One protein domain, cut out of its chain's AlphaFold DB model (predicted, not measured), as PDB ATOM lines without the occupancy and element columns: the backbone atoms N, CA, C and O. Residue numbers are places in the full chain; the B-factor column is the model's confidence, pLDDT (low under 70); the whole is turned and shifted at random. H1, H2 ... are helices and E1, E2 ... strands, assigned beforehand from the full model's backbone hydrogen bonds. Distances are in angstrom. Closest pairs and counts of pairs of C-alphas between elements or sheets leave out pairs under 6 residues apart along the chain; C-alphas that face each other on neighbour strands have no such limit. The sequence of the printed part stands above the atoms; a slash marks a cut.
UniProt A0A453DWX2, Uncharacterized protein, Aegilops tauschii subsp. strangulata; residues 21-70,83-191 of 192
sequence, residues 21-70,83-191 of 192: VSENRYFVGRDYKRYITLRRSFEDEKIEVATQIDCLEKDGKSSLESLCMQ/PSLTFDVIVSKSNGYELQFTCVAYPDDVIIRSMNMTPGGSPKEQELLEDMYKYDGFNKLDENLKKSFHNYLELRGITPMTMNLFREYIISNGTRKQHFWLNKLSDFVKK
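AT A GLANCE: This is residues 21 to 70 and 83 to 191 of the 192 residues of an uncharacterized protein of Aegilops tauschii subsp. strangulata (UniProt A0A453DWX2). One twisted sheet of six strands curls round the helix H4, and a second helix, H3, crosses over the edge strand E6. Two short helices, H1 and H2, only graze the sheet, and the last helix, H5, is not on it; residues 183 to 191, of which 183 to 189 belong to H5, stick out at the end of the printed part. The printed part has 159 residues, with named elements in the order E1 E2 E3 H1 E4 E5 E6 H2 H3 H4 H5; the sheet's order is E1 - E2 - E3 - E4 - E5 - E6, all antiparallel, and the class is mixed, helices and strands. The whole is compact, with a radius of gyration of the C-alphas of 17.4 A, and the C-alphas span 45 by 44 by 29 A.

IN THESE COORDINATES: Find C-alpha 21 at (194.288, 126.168, 137.337); there E1 begins, residues 21 to 28, 22.5 A long. E2, residues 31 to 42, is the longest strand by residues and runs 35.0 A, and E3 follows with residues 45 to 53, 25.8 A. Next comes H1, residues 64 to 67, 5.4 A long. Beyond the cut look for E4, residues 85 to 93, 25.5 A; E5, residues 98 to 106, 25.1 A; and E6, residues 109 to 118, 26.3 A, which bends by 57 degrees at residue 113. H2, residues 123 to 129, measures 10.1 A, and H3, residues 143 to 155, 18.4 A. Find C-alpha 160 at (186.062, 120.058, 123.484); from there H4, residues 160 to 173, runs 19.8 A. H5, residues 179 to 189, is 15.6 A long and ends at C-alpha 189, (204.183, 115.926, 128.218).

HOW THE PARTS SIT: Start at the sheet, whose edge strands are E1 and E6. E1 E2 E3 form one meander, each strand the antiparallel neighbour of the one before, and E4 E5 E6 form another. In the hairpin of E1 and E2, look at N 24 and O 35, 2.8 A apart; in that of E2 and E3, at N 38 and O 49, 2.8 A. E3 and E4, one from each meander, are antiparallel neighbours, with N 90 and O 48 within hydrogen-bond range at 2.8 A. The hairpin of E4 and E5 has N 89 and O 101 at 2.8 A, and that of E5 and E6 has N 102 and O 114 at 2.9 A. Residues 115 to 116 of E6 also pair, antiparallel, with residues 134 to 135. H3 and H4 are on one face of the sheet, which gives two layers. The closest C-alphas of H4 and E5 are those of Ala 105 and Met 163, 6.2 A apart. H3 is over E6 at a height over the sheet of 9.0 A and runs across the strands, at 90 degrees to E6 on the local plane; their closest C-alphas are those of Ile 112 and His 150, 7.7 A apart. H4 and H5 are close but not clearly touching, with the C-alphas of Asn 173 and His 179 8.0 A apart; they run opposite ways at a shallow tilt of 32 degrees, only just short of steep. H3 and H4 are apart. In H2, H3, H4 and H5 every O i to N i+4 pair is within hydrogen-bond range; H1 is too short for such a pair.

THE WHOLE: The two C-alphas farthest apart are those of Leu 128 and Lys 191, 52.3 A. Residues 71 to 82 are not printed, and C-alphas 70 and 83 are 8.7 A apart across this cut. The link from H2 to H3, 13 residues, is long. Mean pLDDT of the printed part is 74.9; look for values under 70 in residues 54 to 70, 120 to 136 and 172 to 191, among others.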
ATOM      1  N   VAL A  21     195.426 126.613 136.521       84.06
ATOM      2  CA  VAL A  21     194.288 126.168 137.337       84.06
ATOM      3  C   VAL A  21     194.402 126.748 138.742       84.06
ATOM      4  O   VAL A  21     195.436 126.607 139.393       84.06
ATOM      5  N   SER A  22     193.326 127.350 139.247       82.69
ATOM      6  CA  SER A  22     193.228 127.822 140.631       82.69
ATOM      7  C   SER A  22     191.936 127.351 141.290       82.69
ATOM      8  O   SER A  22     190.862 127.404 140.693       82.69
ATOM      9  N   GLU A  23     192.037 126.888 142.536       81.88
ATOM     10  CA  GLU A  23     190.875 126.521 143.343       81.88
ATOM     11  C   GLU A  23     190.544 127.645 144.318       81.88
ATOM     12  O   GLU A  23     191.310 127.956 145.232       81.88
ATOM     13  N   ASN A  24     189.366 128.229 144.144       78.19
ATOM     14  CA  ASN A  24     188.873 129.324 144.955       78.19
ATOM     15  C   ASN A  24     187.750 128.834 145.853       78.19
ATOM     16  O   ASN A  24     186.947 127.965 145.500       78.19
ATOM     17  N   ARG A  25     187.707 129.370 147.066       78.06
ATOM     18  CA  ARG A  25     186.763 128.908 148.066       78.06
ATOM     19  C   ARG A  25     186.225 130.083 148.863       78.06
ATOM     20  O   ARG A  25     187.010 130.896 149.340       78.06
ATOM     21  N   TYR A  26     184.908 130.165 149.010       68.69
ATOM     22  CA  TYR A  26     184.273 131.243 149.760       68.69
ATOM     23  C   TYR A  26     183.030 130.769 150.512       68.69
ATOM     24  O   TYR A  26     182.415 129.755 150.182       68.69
ATOM     25  N   PHE A  27     182.682 131.513 151.557       72.25
ATOM     26  CA  PHE A  27     181.537 131.224 152.409       72.25
ATOM     27  C   PHE A  27     180.311 131.995 151.919       72.25
ATOM     28  O   PHE A  27     180.376 133.209 151.734       72.25
ATOM     29  N   VAL A  28     179.181 131.306 151.750       69.19
ATOM     30  CA  VAL A  28     177.865 131.929 151.551       69.19
ATOM     31  C   VAL A  28     176.989 131.543 152.729       69.19
ATOM     32  O   VAL A  28     176.503 130.418 152.827       69.19
ATOM     33  N   GLY A  29     176.823 132.471 153.672       77.50
ATOM     34  CA  GLY A  29     176.163 132.175 154.941       77.50
ATOM     35  C   GLY A  29     176.929 131.107 155.726       77.50
ATOM     36  O   GLY A  29     178.031 131.364 156.204       77.50
ATOM     37  N   ARG A  30     176.339 129.912 155.870       69.00
ATOM     38  CA  ARG A  30     176.952 128.754 156.557       69.00
ATOM     39  C   ARG A  30     177.481 127.680 155.608       69.00
ATOM     40  O   ARG A  30     178.069 126.710 156.083       69.00
ATOM     41  N   ASP A  31     177.266 127.838 154.309       66.88
ATOM     42  CA  ASP A  31     177.666 126.853 153.317       66.88
ATOM     43  C   ASP A  31     178.965 127.288 152.641       66.88
ATOM     44  O   ASP A  31     179.211 128.468 152.368       66.88
ATOM     45  N   TYR A  32     179.823 126.306 152.394       67.81
ATOM     46  CA  TYR A  32     181.075 126.511 151.696       67.81
ATOM     47  C   TYR A  32     180.843 126.306 150.206       67.81
ATOM     48  O   TYR A  32     180.330 125.259 149.809       67.81
ATOM     49  N   LYS A  33     181.232 127.274 149.378       72.50
ATOM     50  CA  LYS A  33     181.247 127.105 147.929       72.50
ATOM     51  C   LYS A  33     182.677 126.993 147.428       72.50
ATOM     52  O   LYS A  33     183.558 127.757 147.834       72.50
ATOM     53  N   ARG A  34     182.907 126.032 146.537       76.62
ATOM     54  CA  ARG A  34     184.178 125.849 145.835       76.62
ATOM     55  C   ARG A  34     183.989 126.197 144.373       76.62
ATOM     56  O   ARG A  34     182.988 125.818 143.779       76.62
ATOM     57  N   TYR A  35     184.961 126.886 143.809       80.25
ATOM     58  CA  TYR A  35     185.028 127.200 142.393       80.25
ATOM     59  C   TYR A  35     186.400 126.808 141.888       80.25
ATOM     60  O   TYR A  35     187.394 127.000 142.590       80.25
ATOM     61  N   ILE A  36     186.454 126.269 140.679       84.88
ATOM     62  CA  ILE A  36     187.720 126.151 139.963       84.88
ATOM     63  C   ILE A  36     187.709 127.177 138.854       84.88
ATOM     64  O   ILE A  36     186.723 127.313 138.126       84.88
ATOM     65  N   THR A  37     188.826 127.878 138.754       88.06
ATOM     66  CA  THR A  37     189.053 128.920 137.777       88.06
ATOM     67  C   THR A  37     190.261 128.543 136.929       88.06
ATOM     68  O   THR A  37     191.355 128.346 137.467       88.06
ATOM     69  N   LEU A  38     190.066 128.454 135.617       90.19
ATOM     70  CA  LEU A  38     191.130 128.367 134.624       90.19
ATOM     71  C   LEU A  38     191.472 129.772 134.136       90.19
ATOM     72  O   LEU A  38     190.567 130.540 133.817       90.19
ATOM     73  N   ARG A  39     192.757 130.108 134.048       91.12
ATOM     74  CA  ARG A  39     193.214 131.418 133.570       91.12
ATOM     75  C   ARG A  39     194.242 131.291 132.470       91.12
ATOM     76  O   ARG A  39     195.112 130.428 132.520       91.12
ATOM     77  N   ARG A  40     194.144 132.176 131.486       90.81
ATOM     78  CA  ARG A  40     195.111 132.306 130.400       90.81
ATOM     79  C   ARG A  40     195.171 133.756 129.931       90.81
ATOM     80  O   ARG A  40     194.169 134.465 129.963       90.81
ATOM     81  N   SER A  41     196.331 134.170 129.433       92.56
ATOM     82  CA  SER A  41     196.455 135.355 128.581       92.56
ATOM     83  C   SER A  41     196.615 134.942 127.118       92.56
ATOM     84  O   SER A  41     197.349 133.999 126.809       92.56
ATOM     85  N   PHE A  42     195.915 135.634 126.225       89.75
ATOM     86  CA  PHE A  42     195.998 135.448 124.779       89.75
ATOM     87  C   PHE A  42     196.009 136.830 124.130       89.75
ATOM     88  O   PHE A  42     195.036 137.566 124.250       89.75
ATOM     89  N   GLU A  43     197.122 137.195 123.491       90.19
ATOM     90  CA  GLU A  43     197.344 138.552 122.970       90.19
ATOM     91  C   GLU A  43     197.112 139.632 124.052       90.19
ATOM     92  O   GLU A  43     197.762 139.594 125.099       90.19
ATOM     93  N   ASP A  44     196.210 140.592 123.823       91.12
ATOM     94  CA  ASP A  44     195.834 141.653 124.766       91.12
ATOM     95  C   ASP A  44     194.628 141.292 125.655       91.12
ATOM     96  O   ASP A  44     194.083 142.149 126.360       91.12
ATOM     97  N   GLU A  45     194.224 140.022 125.646       94.06
ATOM     98  CA  GLU A  45     193.056 139.527 126.357       94.06
ATOM     99  C   GLU A  45     193.421 138.651 127.558       94.06
ATOM    100  O   GLU A  45     194.374 137.860 127.556       94.06
ATOM    101  N   LYS A  46     192.596 138.758 128.600       95.12
ATOM    102  CA  LYS A  46     192.591 137.853 129.749       95.12
ATOM    103  C   LYS A  46     191.370 136.954 129.658       95.12
ATOM    104  O   LYS A  46     190.253 137.448 129.556       95.12
ATOM    105  N   ILE A  47     191.599 135.648 129.709       95.25
ATOM    106  CA  ILE A  47     190.561 134.627 129.643       95.25
ATOM    107  C   ILE A  47     190.455 133.976 131.011       95.25
ATOM    108  O   ILE A  47     191.438 133.439 131.530       95.25
ATOM    109  N   GLU A  48     189.254 134.003 131.573       94.88
ATOM    110  CA  GLU A  48     188.905 133.316 132.805       94.88
ATOM    111  C   GLU A  48     187.760 132.333 132.540       94.88
ATOM    112  O   GLU A  48     186.717 132.713 132.020       94.88
ATOM    113  N   VAL A  49     187.948 131.063 132.893       92.31
ATOM    114  CA  VAL A  49     186.894 130.043 132.841       92.31
ATOM    115  C   VAL A  49     186.565 129.630 134.259       92.31
ATOM    116  O   VAL A  49     187.442 129.136 134.964       92.31
ATOM    117  N   ALA A  50     185.322 129.798 134.687       90.00
ATOM    118  CA  ALA A  50     184.911 129.507 136.053       90.00
ATOM    119  C   ALA A  50     183.758 128.504 136.091       90.00
ATOM    120  O   ALA A  50     182.802 128.578 135.318       90.00
ATOM    121  N   THR A  51     183.828 127.564 137.030       87.06
ATOM    122  CA  THR A  51     182.713 126.666 137.346       87.06
ATOM    123  C   THR A  51     182.642 126.402 138.844       87.06
ATOM    124  O   THR A  51     183.660 126.378 139.543       87.06
ATOM    125  N   GLN A  52     181.423 126.230 139.347       78.50
ATOM    126  CA  GLN A  52     181.166 125.905 140.744       78.50
ATOM    127  C   GLN A  52     181.297 124.396 140.946       78.50
ATOM    128  O   GLN A  52     180.600 123.620 140.299       78.50
ATOM    129  N   ILE A  53     182.128 123.971 141.897       71.44
ATOM    130  CA  ILE A  53     182.057 122.612 142.424       71.44
ATOM    131  C   ILE A  53     181.081 122.620 143.597       71.44
ATOM    132  O   ILE A  53     181.422 123.068 144.697       71.44
ATOM    133  N   ASP A  54     179.879 122.095 143.391       63.28
ATOM    134  CA  ASP A  54     178.964 121.855 144.502       63.28
ATOM    135  C   ASP A  54     179.562 120.807 145.450       63.28
ATOM    136  O   ASP A  54     179.689 119.618 145.146       63.28
ATOM    137  N   CYS A  55     179.984 121.258 146.630       40.91
ATOM    138  CA  CYS A  55     180.323 120.392 147.749       40.91
ATOM    139  C   CYS A  55     179.032 119.958 148.448       40.91
ATOM    140  O   CYS A  55     178.493 120.698 149.267       40.91
ATOM    141  N   LEU A  56     178.567 118.734 148.194       39.03
ATOM    142  CA  LEU A  56     177.651 118.063 149.118       39.03
ATOM    143  C   LEU A  56     178.481 117.346 150.179       39.03
ATOM    144  O   LEU A  56     178.877 116.196 150.017       39.03
ATOM    145  N   GLU A  57     178.754 118.050 151.272       37.22
ATOM    146  CA  GLU A  57     179.155 117.428 152.536       37.22
ATOM    147  C   GLU A  57     178.018 117.561 153.555       37.22
ATOM    148  O   GLU A  57     178.171 118.132 154.628       37.22
ATOM    149  N   LYS A  58     176.845 117.028 153.207       36.12
ATOM    150  CA  LYS A  58     175.852 116.549 154.176       36.12
ATOM    151  C   LYS A  58     175.343 115.210 153.629       36.12
ATOM    152  O   LYS A  58     174.863 115.159 152.505       36.12
ATOM    153  N   ASP A  59     175.550 114.131 154.383       35.09
ATOM    154  CA  ASP A  59     175.083 112.753 154.113       35.09
ATOM    155  C   ASP A  59     175.866 111.836 153.154       35.09
ATOM    156  O   ASP A  59     175.305 110.878 152.623       35.09
ATOM    157  N   GLY A  60     177.178 112.028 152.975       37.50
ATOM    158  CA  GLY A  60     178.055 110.972 152.427       37.50
ATOM    159  C   GLY A  60     177.753 110.513 150.989       37.50
ATOM    160  O   GLY A  60     178.334 109.534 150.522       37.50
ATOM    161  N   LYS A  61     176.880 111.218 150.268       37.91
ATOM    162  CA  LYS A  61     176.664 111.061 148.830       37.91
ATOM    163  C   LYS A  61     177.384 112.207 148.135       37.91
ATOM    164  O   LYS A  61     177.092 113.367 148.383       37.91
ATOM    165  N   SER A  62     178.370 111.887 147.304       40.56
ATOM    166  CA  SER A  62     179.085 112.885 146.507       40.56
ATOM    167  C   SER A  62     178.128 113.533 145.496       40.56
ATOM    168  O   SER A  62     177.577 112.842 144.644       40.56
ATOM    169  N   SER A  63     177.953 114.858 145.548       46.66
ATOM    170  CA  SER A  63     177.148 115.663 144.598       46.66
ATOM    171  C   SER A  63     177.805 115.847 143.226       46.66
ATOM    172  O   SER A  63     177.500 116.776 142.476       46.66
ATOM    173  N   LEU A  64     178.680 114.924 142.843       46.41
ATOM    174  CA  LEU A  64     179.134 114.818 141.464       46.41
ATOM    175  C   LEU A  64     177.950 114.528 140.520       46.41
ATOM    176  O   LEU A  64     177.962 114.970 139.377       46.41
ATOM    177  N   GLU A  65     176.878 113.898 141.019       42.81
ATOM    178  CA  GLU A  65     175.616 113.724 140.285       42.81
ATOM    179  C   GLU A  65     174.956 115.056 139.880       42.81
ATOM    180  O   GLU A  65     174.390 115.139 138.792       42.81
ATOM    181  N   SER A  66     175.061 116.116 140.691       43.97
ATOM    182  CA  SER A  66     174.410 117.409 140.409       43.97
ATOM    183  C   SER A  66     175.128 118.227 139.338       43.97
ATOM    184  O   SER A  66     174.466 118.875 138.530       43.97
ATOM    185  N   LEU A  67     176.461 118.129 139.257       45.50
ATOM    186  CA  LEU A  67     177.239 118.700 138.151       45.50
ATOM    187  C   LEU A  67     176.888 118.046 136.805       45.50
ATOM    188  O   LEU A  67     177.019 118.689 135.776       45.50
ATOM    189  N   CYS A  68     176.384 116.807 136.821       44.25
ATOM    190  CA  CYS A  68     176.127 115.980 135.639       44.25
ATOM    191  C   CYS A  68     174.652 115.940 135.180       44.25
ATOM    192  O   CYS A  68     174.347 115.308 134.164       44.25
ATOM    193  N   MET A  69     173.724 116.555 135.922       41.44
ATOM    194  CA  MET A  69     172.272 116.414 135.725       41.44
ATOM    195  C   MET A  69     171.564 117.772 135.596       41.44
ATOM    196  O   MET A  69     170.601 118.049 136.306       41.44
ATOM    197  N   GLN A  70     171.980 118.629 134.662       39.34
ATOM    198  CA  GLN A  70     171.076 119.669 134.151       39.34
ATOM    199  C   GLN A  70     170.358 119.132 132.908       39.34
ATOM    200  O   GLN A  70     170.815 119.297 131.777       39.34
ATOM    201  N   PRO A  83     177.077 113.134 131.203       65.88
ATOM    202  CA  PRO A  83     177.529 114.111 132.182       65.88
ATOM    203  C   PRO A  83     178.113 115.316 131.445       65.88
ATOM    204  O   PRO A  83     179.022 115.166 130.624       65.88
ATOM    205  N   SER A  84     177.558 116.494 131.700       76.25
ATOM    206  CA  SER A  84     178.000 117.754 131.114       76.25
ATOM    207  C   SER A  84     178.590 118.663 132.183       76.25
ATOM    208  O   SER A  84     178.391 118.435 133.370       76.25
ATOM    209  N   LEU A  85     179.358 119.666 131.770       82.94
ATOM    210  CA  LEU A  85     179.898 120.689 132.660       82.94
ATOM    211  C   LEU A  85     179.373 122.047 132.217       82.94
ATOM    212  O   LEU A  85     179.653 122.464 131.096       82.94
ATOM    213  N   THR A  86     178.652 122.742 133.093       88.31
ATOM    214  CA  THR A  86     178.310 124.154 132.881       88.31
ATOM    215  C   THR A  86     179.433 125.028 133.436       88.31
ATOM    216  O   THR A  86     179.897 124.812 134.558       88.31
ATOM    217  N   PHE A  87     179.872 126.011 132.660       90.38
ATOM    218  CA  PHE A  87     180.925 126.947 133.045       90.38
ATOM    219  C   PHE A  87     180.718 128.294 132.358       90.38
ATOM    220  O   PHE A  87     180.097 128.364 131.297       90.38
ATOM    221  N   ASP A  88     181.264 129.342 132.957       92.62
ATOM    222  CA  ASP A  88     181.308 130.670 132.360       92.62
ATOM    223  C   ASP A  88     182.707 130.939 131.807       92.62
ATOM    224  O   ASP A  88     183.703 130.592 132.441       92.62
ATOM    225  N   VAL A  89     182.778 131.552 130.627       94.88
ATOM    226  CA  VAL A  89     184.011 132.070 130.027       94.88
ATOM    227  C   VAL A  89     183.919 133.583 130.014       94.88
ATOM    228  O   VAL A  89     183.012 134.122 129.390       94.88
ATOM    229  N   ILE A  90     184.854 134.261 130.662       94.81
ATOM    230  CA  ILE A  90     184.986 135.716 130.659       94.81
ATOM    231  C   ILE A  90     186.229 136.060 129.849       94.81
ATOM    232  O   ILE A  90     187.318 135.553 130.123       94.81
ATOM    233  N   VAL A  91     186.059 136.916 128.846       95.44
ATOM    234  CA  VAL A  91     187.159 137.475 128.064       95.44
ATOM    235  C   VAL A  91     187.213 138.975 128.301       95.44
ATOM    236  O   VAL A  91     186.346 139.710 127.829       95.44
ATOM    237  N   SER A  92     188.236 139.421 129.024       93.88
ATOM    238  CA  SER A  92     188.453 140.828 129.359       93.88
ATOM    239  C   SER A  92     189.528 141.424 128.459       93.88
ATOM    240  O   SER A  92     190.634 140.883 128.347       93.88
ATOM    241  N   LYS A  93     189.222 142.566 127.845       91.19
ATOM    242  CA  LYS A  93     190.146 143.328 127.000       91.19
ATOM    243  C   LYS A  93     190.821 144.451 127.775       91.19
ATOM    244  O   LYS A  93     190.281 144.989 128.740       91.19
ATOM    245  N   SER A  94     191.991 144.865 127.299       86.94
ATOM    246  CA  SER A  94     192.751 145.994 127.859       86.94
ATOM    247  C   SER A  94     191.974 147.323 127.887       86.94
ATOM    248  O   SER A  94     192.229 148.172 128.739       86.94
ATOM    249  N   ASN A  95     190.986 147.486 127.002       83.69
ATOM    250  CA  ASN A  95     190.088 148.643 126.946       83.69
ATOM    251  C   ASN A  95     188.943 148.607 127.983       83.69
ATOM    252  O   ASN A  95     188.074 149.476 127.959       83.69
ATOM    253  N   GLY A  96     188.926 147.608 128.871       83.88
ATOM    254  CA  GLY A  96     187.961 147.466 129.962       83.88
ATOM    255  C   GLY A  96     186.660 146.759 129.589       83.88
ATOM    256  O   GLY A  96     185.851 146.517 130.476       83.88
ATOM    257  N   TYR A  97     186.441 146.425 128.316       86.50
ATOM    258  CA  TYR A  97     185.271 145.650 127.910       86.50
ATOM    259  C   TYR A  97     185.451 144.174 128.247       86.50
ATOM    260  O   TYR A  97     186.533 143.613 128.061       86.50
ATOM    261  N   GLU A  98     184.359 143.539 128.656       90.62
ATOM    262  CA  GLU A  98     184.324 142.112 128.953       90.62
ATOM    263  C   GLU A  98     183.202 141.433 128.179       90.62
ATOM    264  O   GLU A  98     182.113 141.982 128.014       90.62
ATOM    265  N   LEU A  99     183.474 140.229 127.689       92.19
ATOM    266  CA  LEU A  99     182.487 139.372 127.054       92.19
ATOM    267  C   LEU A  99     182.382 138.089 127.872       92.19
ATOM    268  O   LEU A  99     183.367 137.361 128.001       92.19
ATOM    269  N   GLN A 100     181.202 137.816 128.420       92.88
ATOM    270  CA  GLN A 100     180.932 136.576 129.131       92.88
ATOM    271  C   GLN A 100     180.103 135.645 128.257       92.88
ATOM    272  O   GLN A 100     179.087 136.041 127.685       92.88
ATOM    273  N   PHE A 101     180.484 134.378 128.230       93.56
ATOM    274  CA  PHE A 101     179.707 133.292 127.660       93.56
ATOM    275  C   PHE A 101     179.336 132.316 128.764       93.56
ATOM    276  O   PHE A 101     180.196 131.918 129.543       93.56
ATOM    277  N   THR A 102     178.086 131.868 128.784       91.94
ATOM    278  CA  THR A 102     177.701 130.692 129.571       91.94
ATOM    279  C   THR A 102     177.695 129.489 128.646       91.94
ATOM    280  O   THR A 102     176.937 129.442 127.672       91.94
ATOM    281  N   CYS A 103     178.534 128.509 128.951       92.31
ATOM    282  CA  CYS A 103     178.814 127.365 128.100       92.31
ATOM    283  C   CYS A 103     178.471 126.039 128.783       92.31
ATOM    284  O   CYS A 103     178.320 125.942 130.003       92.31
ATOM    285  N   VAL A 104     178.356 124.999 127.962       89.19
ATOM    286  CA  VAL A 104     178.163 123.614 128.387       89.19
ATOM    287  C   VAL A 104     179.114 122.732 127.613       89.19
ATOM    288  O   VAL A 104     179.020 122.670 126.391       89.19
ATOM    289  N   ALA A 105     179.981 122.012 128.311       86.38
ATOM    290  CA  ALA A 105     180.812 120.988 127.699       86.38
ATOM    291  C   ALA A 105     180.160 119.615 127.842       86.38
ATOM    292  O   ALA A 105     179.798 119.185 128.940       86.38
ATOM    293  N   TYR A 106     180.062 118.924 126.719       83.50
ATOM    294  CA  TYR A 106     179.880 117.485 126.603       83.50
ATOM    295  C   TYR A 106     181.230 116.849 126.224       83.50
ATOM    296  O   TYR A 106     182.148 117.572 125.845       83.50
ATOM    297  N   PRO A 107     181.379 115.511 126.287       78.06
ATOM    298  CA  PRO A 107     182.639 114.850 125.924       78.06
ATOM    299  C   PRO A 107     183.199 115.234 124.548       78.06
ATOM    300  O   PRO A 107     184.413 115.298 124.384       78.06
ATOM    301  N   ASP A 108     182.309 115.502 123.590       80.25
ATOM    302  CA  ASP A 108     182.665 115.694 122.182       80.25
ATOM    303  C   ASP A 108     182.355 117.114 121.676       80.25
ATOM    304  O   ASP A 108     182.577 117.396 120.503       80.25
ATOM    305  N   ASP A 109     181.787 117.992 122.514       87.00
ATOM    306  CA  ASP A 109     181.233 119.273 122.055       87.00
ATOM    307  C   ASP A 109     181.177 120.339 123.161       87.00
ATOM    308  O   ASP A 109     181.025 120.019 124.342       87.00
ATOM    309  N   VAL A 110     181.245 121.615 122.778       90.06
ATOM    310  CA  VAL A 110     181.058 122.773 123.662       90.06
ATOM    311  C   VAL A 110     179.969 123.663 123.083       90.06
ATOM    312  O   VAL A 110     180.143 124.254 122.024       90.06
ATOM    313  N   ILE A 111     178.865 123.819 123.812       91.06
ATOM    314  CA  ILE A 111     177.708 124.620 123.402       91.06
ATOM    315  C   ILE A 111     177.709 125.957 124.142       91.06
ATOM    316  O   ILE A 111     177.808 125.985 125.368       91.06
ATOM    317  N   ILE A 112     177.511 127.060 123.418       92.12
ATOM    318  CA  ILE A 112     177.249 128.384 123.998       92.12
ATOM    319  C   ILE A 112     175.738 128.516 124.238       92.12
ATOM    320  O   ILE A 112     174.939 128.382 123.310       92.12
ATOM    321  N   ARG A 113     175.324 128.763 125.486       87.38
ATOM    322  CA  ARG A 113     173.911 128.970 125.858       87.38
ATOM    323  C   ARG A 113     173.493 130.428 125.764       87.38
ATOM    324  O   ARG A 113     172.405 130.721 125.277       87.38
ATOM    325  N   SER A 114     174.339 131.323 126.251       88.56
ATOM    326  CA  SER A 114     174.072 132.757 126.295       88.56
ATOM    327  C   SER A 114     175.373 133.537 126.290       88.56
ATOM    328  O   SER A 114     176.424 132.995 126.641       88.56
ATOM    329  N   MET A 115     175.278 134.815 125.938       89.19
ATOM    330  CA  MET A 115     176.387 135.751 126.039       89.19
ATOM    331  C   MET A 115     175.915 137.071 126.650       89.19
ATOM    332  O   MET A 115     174.768 137.482 126.465       89.19
ATOM    333  N   ASN A 116     176.803 137.740 127.367       86.38
ATOM    334  CA  ASN A 116     176.613 139.112 127.805       86.38
ATOM    335  C   ASN A 116     177.886 139.906 127.508       86.38
ATOM    336  O   ASN A 116     178.971 139.331 127.412       86.38
ATOM    337  N   MET A 117     177.743 141.213 127.328       84.88
ATOM    338  CA  MET A 117     178.877 142.112 127.175       84.88
ATOM    339  C   MET A 117     178.819 143.161 128.275       84.88
ATOM    340  O   MET A 117     177.843 143.893 128.381       84.88
ATOM    341  N   THR A 118     179.868 143.271 129.073       82.56
ATOM    342  CA  THR A 118     179.973 144.323 130.080       82.56
ATOM    343  C   THR A 118     180.826 145.451 129.503       82.56
ATOM    344  O   THR A 118     181.967 145.203 129.091       82.56
ATOM    345  N   PRO A 119     180.303 146.687 129.403       74.12
ATOM    346  CA  PRO A 119     181.074 147.795 128.868       74.12
ATOM    347  C   PRO A 119     182.234 148.170 129.797       74.12
ATOM    348  O   PRO A 119     182.091 148.213 131.024       74.12
ATOM    349  N   GLY A 120     183.373 148.502 129.187       64.88
ATOM    350  CA  GLY A 120     184.449 149.198 129.881       64.88
ATOM    351  C   GLY A 120     184.007 150.618 130.203       64.88
ATOM    352  O   GLY A 120     183.631 151.363 129.301       64.88
ATOM    353  N   GLY A 121     183.997 150.985 131.483       64.12
ATOM    354  CA  GLY A 121     183.486 152.280 131.925       64.12
ATOM    355  C   GLY A 121     183.429 152.405 133.441       64.12
ATOM    356  O   GLY A 121     183.856 151.517 134.178       64.12
ATOM    357  N   SER A 122     182.918 153.535 133.922       65.81
ATOM    358  CA  SER A 122     182.700 153.735 135.355       65.81
ATOM    359  C   SER A 122     181.599 152.795 135.885       65.81
ATOM    360  O   SER A 122     180.679 152.458 135.137       65.81
ATOM    361  N   PRO A 123     181.602 152.423 137.182       66.94
ATOM    362  CA  PRO A 123     180.555 151.576 137.773       66.94
ATOM    363  C   PRO A 123     179.128 152.091 137.526       66.94
ATOM    364  O   PRO A 123     178.183 151.321 137.404       66.94
ATOM    365  N   LYS A 124     178.982 153.414 137.396       66.06
ATOM    366  CA  LYS A 124     177.708 154.093 137.144       66.06
ATOM    367  C   LYS A 124     177.207 153.919 135.705       66.06
ATOM    368  O   LYS A 124     176.005 153.902 135.476       66.06
ATOM    369  N   GLU A 125     178.116 153.807 134.738       63.97
ATOM    370  CA  GLU A 125     177.775 153.488 133.346       63.97
ATOM    371  C   GLU A 125     177.441 152.006 133.188       63.97
ATOM    372  O   GLU A 125     176.547 151.674 132.419       63.97
ATOM    373  N   GLN A 126     178.098 151.128 133.953       65.12
ATOM    374  CA  GLN A 126     177.785 149.697 133.978       65.12
ATOM    375  C   GLN A 126     176.377 149.429 134.529       65.12
ATOM    376  O   GLN A 126     175.608 148.721 133.886       65.12
ATOM    377  N   GLU A 127     175.998 150.064 135.643       66.44
ATOM    378  CA  GLU A 127     174.674 149.899 136.272       66.44
ATOM    379  C   GLU A 127     173.516 150.371 135.369       66.44
ATOM    380  O   GLU A 127     172.447 149.770 135.342       66.44
ATOM    381  N   LEU A 128     173.730 151.420 134.566       62.50
ATOM    382  CA  LEU A 128     172.719 151.931 133.627       62.50
ATOM    383  C   LEU A 128     172.501 151.030 132.405       62.50
ATOM    384  O   LEU A 128     171.503 151.176 131.700       62.50
ATOM    385  N   LEU A 129     173.457 150.151 132.118       63.69
ATOM    386  CA  LEU A 129     173.561 149.425 130.859       63.69
ATOM    387  C   LEU A 129     173.440 147.904 131.030       63.69
ATOM    388  O   LEU A 129     173.299 147.192 130.037       63.69
ATOM    389  N   GLU A 130     173.445 147.410 132.265       63.59
ATOM    390  CA  GLU A 130     173.484 145.987 132.623       63.59
ATOM    391  C   GLU A 130     172.375 145.161 131.939       63.59
ATOM    392  O   GLU A 130     172.640 144.102 131.366       63.59
ATOM    393  N   ASP A 131     171.148 145.691 131.884       63.81
ATOM    394  CA  ASP A 131     170.012 145.036 131.219       63.81
ATOM    395  C   ASP A 131     170.049 145.148 129.684       63.81
ATOM    396  O   ASP A 131     169.486 144.301 128.988       63.81
ATOM    397  N   MET A 132     170.717 146.164 129.123       60.81
ATOM    398  CA  MET A 132     170.773 146.387 127.669       60.81
ATOM    399  C   MET A 132     171.761 145.460 126.955       60.81
ATOM    400  O   MET A 132     171.584 145.187 125.767       60.81
ATOM    401  N   TYR A 133     172.784 144.967 127.657       64.81
ATOM    402  CA  TYR A 133     173.829 144.120 127.068       64.81
ATOM    403  C   TYR A 133     173.722 142.636 127.434       64.81
ATOM    404  O   TYR A 133     174.579 141.828 127.059       64.81
ATOM    405  N   LYS A 134     172.644 142.245 128.121       66.38
ATOM    406  CA  LYS A 134     172.304 140.842 128.329       66.38
ATOM    407  C   LYS A 134     171.567 140.306 127.107       66.38
ATOM    408  O   LYS A 134     170.417 140.656 126.857       66.38
ATOM    409  N   TYR A 135     172.212 139.416 126.356       68.94
ATOM    410  CA  TYR A 135     171.611 138.810 125.174       68.94
ATOM    411  C   TYR A 135     171.240 137.346 125.437       68.94
ATOM    412  O   TYR A 135     172.071 136.438 125.372       68.94
ATOM    413  N   ASP A 136     169.959 137.103 125.722       65.88
ATOM    414  CA  ASP A 136     169.415 135.752 125.942       65.88
ATOM    415  C   ASP A 136     169.116 134.986 124.638       65.88
ATOM    416  O   ASP A 136     168.794 133.798 124.656       65.88
ATOM    417  N   GLY A 137     169.246 135.660 123.493       72.25
ATOM    418  CA  GLY A 137     168.840 135.166 122.185       72.25
ATOM    419  C   GLY A 137     169.941 134.481 121.387       72.25
ATOM    420  O   GLY A 137     169.836 134.471 120.165       72.25
ATOM    421  N   PHE A 138     171.004 133.939 122.000       81.19
ATOM    422  CA  PHE A 138     172.128 133.343 121.249       81.19
ATOM    423  C   PHE A 138     171.653 132.308 120.213       81.19
ATOM    424  O   PHE A 138     172.122 132.270 119.078       81.19
ATOM    425  N   ASN A 139     170.629 131.527 120.561       80.56
ATOM    426  CA  ASN A 139     169.975 130.568 119.668       80.56
ATOM    427  C   ASN A 139     169.264 131.196 118.449       80.56
ATOM    428  O   ASN A 139     169.040 130.491 117.465       80.56
ATOM    429  N   LYS A 140     168.924 132.487 118.495       85.12
ATOM    430  CA  LYS A 140     168.286 133.263 117.418       85.12
ATOM    431  C   LYS A 140     169.290 133.960 116.494       85.12
ATOM    432  O   LYS A 140     168.859 134.518 115.488       85.12
ATOM    433  N   LEU A 141     170.588 133.950 116.815       88.44
ATOM    434  CA  LEU A 141     171.628 134.444 115.907       88.44
ATOM    435  C   LEU A 141     171.683 133.587 114.638       88.44
ATOM    436  O   LEU A 141     171.299 132.414 114.648       88.44
ATOM    437  N   ASP A 142     172.180 134.163 113.549       93.00
ATOM    438  CA  ASP A 142     172.454 133.399 112.340       93.00
ATOM    439  C   ASP A 142     173.598 132.391 112.565       93.00
ATOM    440  O   ASP A 142     174.463 132.561 113.429       93.00
ATOM    441  N   GLU A 143     173.603 131.319 111.777       92.31
ATOM    442  CA  GLU A 143     174.551 130.213 111.953       92.31
ATOM    443  C   GLU A 143     176.011 130.620 111.714       92.31
ATOM    444  O   GLU A 143     176.914 130.083 112.361       92.31
ATOM    445  N   ASN A 144     176.269 131.601 110.843       94.38
ATOM    446  CA  ASN A 144     177.632 132.077 110.596       94.38
ATOM    447  C   ASN A 144     178.169 132.846 111.806       94.38
ATOM    448  O   ASN A 144     179.332 132.675 112.186       94.38
ATOM    449  N   LEU A 145     177.326 133.658 112.442       92.06
ATOM    450  CA  LEU A 145     177.684 134.389 113.648       92.06
ATOM    451  C   LEU A 145     177.882 133.450 114.841       92.06
ATOM    452  O   LEU A 145     178.893 133.563 115.534       92.06
ATOM    453  N   LYS A 146     177.001 132.458 115.035       92.50
ATOM    454  CA  LYS A 146     177.208 131.402 116.045       92.50
ATOM    455  C   LYS A 146     178.547 130.701 115.843       92.50
ATOM    456  O   LYS A 146     179.344 130.622 116.776       92.50
ATOM    457  N   LYS A 147     178.835 130.253 114.615       93.56
ATOM    458  CA  LYS A 147     180.105 129.601 114.267       93.56
ATOM    459  C   LYS A 147     181.311 130.501 114.545       93.56
ATOM    460  O   LYS A 147     182.332 130.022 115.025       93.56
ATOM    461  N   SER A 148     181.186 131.803 114.297       95.50
ATOM    462  CA  SER A 148     182.251 132.770 114.581       95.50
ATOM    463  C   SER A 148     182.552 132.871 116.079       95.50
ATOM    464  O   SER A 148     183.722 132.922 116.450       95.50
ATOM    465  N   PHE A 149     181.534 132.824 116.948       95.19
ATOM    466  CA  PHE A 149     181.742 132.786 118.400       95.19
ATOM    467  C   PHE A 149     182.356 131.468 118.885       95.19
ATOM    468  O   PHE A 149     183.207 131.493 119.771       95.19
ATOM    469  N   HIS A 150     181.999 130.330 118.284       94.31
ATOM    470  CA  HIS A 150     182.683 129.065 118.572       94.31
ATOM    471  C   HIS A 150     184.168 129.131 118.195       94.31
ATOM    472  O   HIS A 150     185.018 128.904 119.050       94.31
ATOM    473  N   ASN A 151     184.493 129.566 116.973       94.56
ATOM    474  CA  ASN A 151     185.883 129.744 116.538       94.56
ATOM    475  C   ASN A 151     186.649 130.732 117.440       94.56
ATOM    476  O   ASN A 151     187.820 130.524 117.754       94.56
ATOM    477  N   TYR A 152     185.989 131.813 117.869       95.38
ATOM    478  CA  TYR A 152     186.556 132.796 118.793       95.38
ATOM    479  C   TYR A 152     186.986 132.146 120.117       95.38
ATOM    480  O   TYR A 152     188.095 132.397 120.592       95.38
ATOM    481  N   LEU A 153     186.143 131.288 120.694       94.94
ATOM    482  CA  LEU A 153     186.448 130.560 121.926       94.94
ATOM    483  C   LEU A 153     187.512 129.467 121.718       94.94
ATOM    484  O   LEU A 153     188.404 129.322 122.558       94.94
ATOM    485  N   GLU A 154     187.487 128.754 120.591       92.75
ATOM    486  CA  GLU A 154     188.482 127.725 120.262       92.75
ATOM    487  C   GLU A 154     189.902 128.298 120.167       92.75
ATOM    488  O   GLU A 154     190.819 127.747 120.777       92.75
ATOM    489  N   LEU A 155     190.082 129.449 119.506       92.31
ATOM    490  CA  LEU A 155     191.380 130.141 119.424       92.31
ATOM    491  C   LEU A 155     191.945 130.510 120.806       92.31
ATOM    492  O   LEU A 155     193.159 130.571 120.994       92.31
ATOM    493  N   ARG A 156     191.070 130.707 121.798       93.25
ATOM    494  CA  ARG A 156     191.436 131.004 123.194       93.25
ATOM    495  C   ARG A 156     191.713 129.752 124.025       93.25
ATOM    496  O   ARG A 156     192.123 129.854 125.179       93.25
ATOM    497  N   GLY A 157     191.564 128.570 123.433       89.88
ATOM    498  CA  GLY A 157     191.808 127.278 124.067       89.88
ATOM    499  C   GLY A 157     190.557 126.607 124.631       89.88
ATOM    500  O   GLY A 157     190.684 125.556 125.257       89.88
ATOM    501  N   ILE A 158     189.362 127.165 124.408       92.69
ATOM    502  CA  ILE A 158     188.089 126.554 124.816       92.69
ATOM    503  C   ILE A 158     187.659 125.556 123.740       92.69
ATOM    504  O   ILE A 158     186.787 125.820 122.917       92.69
ATOM    505  N   THR A 159     188.321 124.406 123.728       90.25
ATOM    506  CA  THR A 159     188.034 123.300 122.810       90.25
ATOM    507  C   THR A 159     187.338 122.159 123.557       90.25
ATOM    508  O   THR A 159     187.485 122.050 124.782       90.25
ATOM    509  N   PRO A 160     186.624 121.257 122.858       86.69
ATOM    510  CA  PRO A 160     186.062 120.058 123.484       86.69
ATOM    511  C   PRO A 160     187.100 119.250 124.273       86.69
ATOM    512  O   PRO A 160     186.831 118.831 125.395       86.69
ATOM    513  N   MET A 161     188.321 119.110 123.744       84.25
ATOM    514  CA  MET A 161     189.413 118.401 124.417       84.25
ATOM    515  C   MET A 161     189.813 119.072 125.738       84.25
ATOM    516  O   MET A 161     189.833 118.404 126.774       84.25
ATOM    517  N   THR A 162     190.079 120.384 125.730       85.69
ATOM    518  CA  THR A 162     190.442 121.139 126.942       85.69
ATOM    519  C   THR A 162     189.341 121.054 127.993       85.69
ATOM    520  O   THR A 162     189.613 120.815 129.172       85.69
ATOM    521  N   MET A 163     188.080 121.215 127.582       86.06
ATOM    522  CA  MET A 163     186.958 121.218 128.518       86.06
ATOM    523  C   MET A 163     186.626 119.823 129.045       86.06
ATOM    524  O   MET A 163     186.188 119.693 130.189       86.06
ATOM    525  N   ASN A 164     186.901 118.773 128.272       79.12
ATOM    526  CA  ASN A 164     186.818 117.404 128.759       79.12
ATOM    527  C   ASN A 164     187.917 117.119 129.798       79.12
ATOM    528  O   ASN A 164     187.614 116.587 130.863       79.12
ATOM    529  N   LEU A 165     189.164 117.557 129.564       79.44
ATOM    530  CA  LEU A 165     190.230 117.487 130.577       79.44
ATOM    531  C   LEU A 165     189.836 118.231 131.859       79.44
ATOM    532  O   LEU A 165     190.023 117.714 132.961       79.44
ATOM    533  N   PHE A 166     189.233 119.415 131.725       81.56
ATOM    534  CA  PHE A 166     188.738 120.175 132.867       81.56
ATOM    535  C   PHE A 166     187.608 119.457 133.612       81.56
ATOM    536  O   PHE A 166     187.585 119.430 134.843       81.56
ATOM    537  N   ARG A 167     186.691 118.810 132.890       77.69
ATOM    538  CA  ARG A 167     185.641 117.987 133.497       77.69
ATOM    539  C   ARG A 167     186.232 116.839 134.312       77.69
ATOM    540  O   ARG A 167     185.847 116.655 135.465       77.69
ATOM    541  N   GLU A 168     187.181 116.096 133.747       75.50
ATOM    542  CA  GLU A 168     187.859 114.998 134.448       75.50
ATOM    543  C   GLU A 168     188.656 115.505 135.666       75.50
ATOM    544  O   GLU A 168     188.644 114.874 136.727       75.50
ATOM    545  N   TYR A 169     189.264 116.695 135.577       75.81
ATOM    546  CA  TYR A 169     189.890 117.381 136.714       75.81
ATOM    547  C   TYR A 169     188.893 117.626 137.860       75.81
ATOM    548  O   TYR A 169     189.156 117.277 139.008       75.81
ATOM    549  N   ILE A 170     187.708 118.164 137.564       73.69
ATOM    550  CA  ILE A 170     186.680 118.450 138.580       73.69
ATOM    551  C   ILE A 170     186.150 117.155 139.209       73.69
ATOM    552  O   ILE A 170     186.040 117.050 140.434       73.69
ATOM    553  N   ILE A 171     185.851 116.155 138.374       71.06
ATOM    554  CA  ILE A 171     185.366 114.834 138.801       71.06
ATOM    555  C   ILE A 171     186.378 114.181 139.752       71.06
ATOM    556  O   ILE A 171     186.022 113.649 140.810       71.06
ATOM    557  N   SER A 172     187.660 114.258 139.405       64.50
ATOM    558  CA  SER A 172     188.735 113.654 140.181       64.50
ATOM    559  C   SER A 172     189.088 114.416 141.461       64.50
ATOM    560  O   SER A 172     189.357 113.788 142.490       64.50
ATOM    561  N   ASN A 173     188.994 115.749 141.470       61.44
ATOM    562  CA  ASN A 173     189.144 116.546 142.691       61.44
ATOM    563  C   ASN A 173     187.986 116.340 143.678       61.44
ATOM    564  O   ASN A 173     188.187 116.425 144.893       61.44
ATOM    565  N   GLY A 174     186.804 115.945 143.196       53.44
ATOM    566  CA  GLY A 174     185.717 115.430 144.035       53.44
ATOM    567  C   GLY A 174     186.077 114.158 144.821       53.44
ATOM    568  O   GLY A 174     185.416 113.845 145.810       53.44
ATOM    569  N   THR A 175     187.144 113.445 144.436       47.78
ATOM    570  CA  THR A 175     187.546 112.144 144.998       47.78
ATOM    571  C   THR A 175     189.005 112.096 145.493       47.78
ATOM    572  O   THR A 175     189.615 111.038 145.487       47.78
ATOM    573  N   ARG A 176     189.601 113.202 145.970       47.31
ATOM    574  CA  ARG A 176     190.895 113.255 146.720       47.31
ATOM    575  C   ARG A 176     192.070 112.360 146.225       47.31
ATOM    576  O   ARG A 176     192.926 112.008 147.038       47.31
ATOM    577  N   LYS A 177     192.184 111.974 144.945       47.97
ATOM    578  CA  LYS A 177     193.211 110.987 144.517       47.97
ATOM    579  C   LYS A 177     193.917 111.232 143.174       47.97
ATOM    580  O   LYS A 177     194.512 110.293 142.656       47.97
ATOM    581  N   GLN A 178     193.934 112.444 142.609       49.28
ATOM    582  CA  GLN A 178     194.559 112.646 141.281       49.28
ATOM    583  C   GLN A 178     195.500 113.846 141.103       49.28
ATOM    584  O   GLN A 178     196.027 114.020 140.006       49.28
ATOM    585  N   HIS A 179     195.877 114.567 142.167       49.75
ATOM    586  CA  HIS A 179     197.044 115.473 142.103       49.75
ATOM    587  C   HIS A 179     198.305 114.755 141.576       49.75
ATOM    588  O   HIS A 179     199.143 115.350 140.908       49.75
ATOM    589  N   PHE A 180     198.418 113.450 141.829       48.88
ATOM    590  CA  PHE A 180     199.517 112.629 141.334       48.88
ATOM    591  C   PHE A 180     199.438 112.337 139.828       48.88
ATOM    592  O   PHE A 180     200.471 112.275 139.169       48.88
ATOM    593  N   TRP A 181     198.236 112.160 139.270       53.12
ATOM    594  CA  TRP A 181     198.074 111.763 137.868       53.12
ATOM    595  C   TRP A 181     198.267 112.939 136.908       53.12
ATOM    596  O   TRP A 181     198.920 112.786 135.886       53.12
ATOM    597  N   LEU A 182     197.793 114.130 137.273       54.25
ATOM    598  CA  LEU A 182     197.974 115.334 136.457       54.25
ATOM    599  C   LEU A 182     199.414 115.842 136.486       54.25
ATOM    600  O   LEU A 182     199.920 116.274 135.457       54.25
ATOM    601  N   ASN A 183     200.105 115.707 137.622       54.84
ATOM    602  CA  ASN A 183     201.549 115.936 137.674       54.84
ATOM    603  C   ASN A 183     202.292 114.910 136.808       54.84
ATOM    604  O   ASN A 183     203.132 115.298 136.012       54.84
ATOM    605  N   LYS A 184     201.916 113.623 136.861       53.41
ATOM    606  CA  LYS A 184     202.467 112.581 135.975       53.41
ATOM    607  C   LYS A 184     202.208 112.855 134.492       53.41
ATOM    608  O   LYS A 184     203.090 112.590 133.684       53.41
ATOM    609  N   LEU A 185     201.028 113.359 134.137       53.97
ATOM    610  CA  LEU A 185     200.672 113.718 132.766       53.97
ATOM    611  C   LEU A 185     201.439 114.968 132.316       53.97
ATOM    612  O   LEU A 185     201.998 114.976 131.229       53.97
ATOM    613  N   SER A 186     201.541 115.984 133.177       53.88
ATOM    614  CA  SER A 186     202.360 117.176 132.929       53.88
ATOM    615  C   SER A 186     203.835 116.815 132.745       53.88
ATOM    616  O   SER A 186     204.463 117.297 131.809       53.88
ATOM    617  N   ASP A 187     204.376 115.934 133.585       62.34
ATOM    618  CA  ASP A 187     205.757 115.456 133.490       62.34
ATOM    619  C   ASP A 187     205.985 114.601 132.239       62.34
ATOM    620  O   ASP A 187     207.061 114.654 131.652       62.34
ATOM    621  N   PHE A 188     204.989 113.816 131.822       60.22
ATOM    622  CA  PHE A 188     205.047 113.021 130.596       60.22
ATOM    623  C   PHE A 188     205.075 113.910 129.349       60.22
ATOM    624  O   PHE A 188     205.853 113.660 128.442       60.22
ATOM    625  N   VAL A 189     204.275 114.976 129.338       57.62
ATOM    626  CA  VAL A 189     204.183 115.926 128.218       57.62
ATOM    627  C   VAL A 189     205.387 116.877 128.157       57.62
ATOM    628  O   VAL A 189     205.773 117.299 127.076       57.62
ATOM    629  N   LYS A 190     206.011 117.203 129.298       56.06
ATOM    630  CA  LYS A 190     207.227 118.044 129.373       56.06
ATOM    631  C   LYS A 190     208.512 117.323 128.975       56.06
ATOM    632  O   LYS A 190     209.556 117.966 128.884       56.06
ATOM    633  N   LYS A 191     208.475 115.998 128.856       42.38
ATOM    634  CA  LYS A 191     209.654 115.180 128.596       42.38
ATOM    635  C   LYS A 191     209.697 114.778 127.127       42.38
ATOM    636  O   LYS A 191     209.649 113.592 126.844       42.38
TER     637      LYS A 191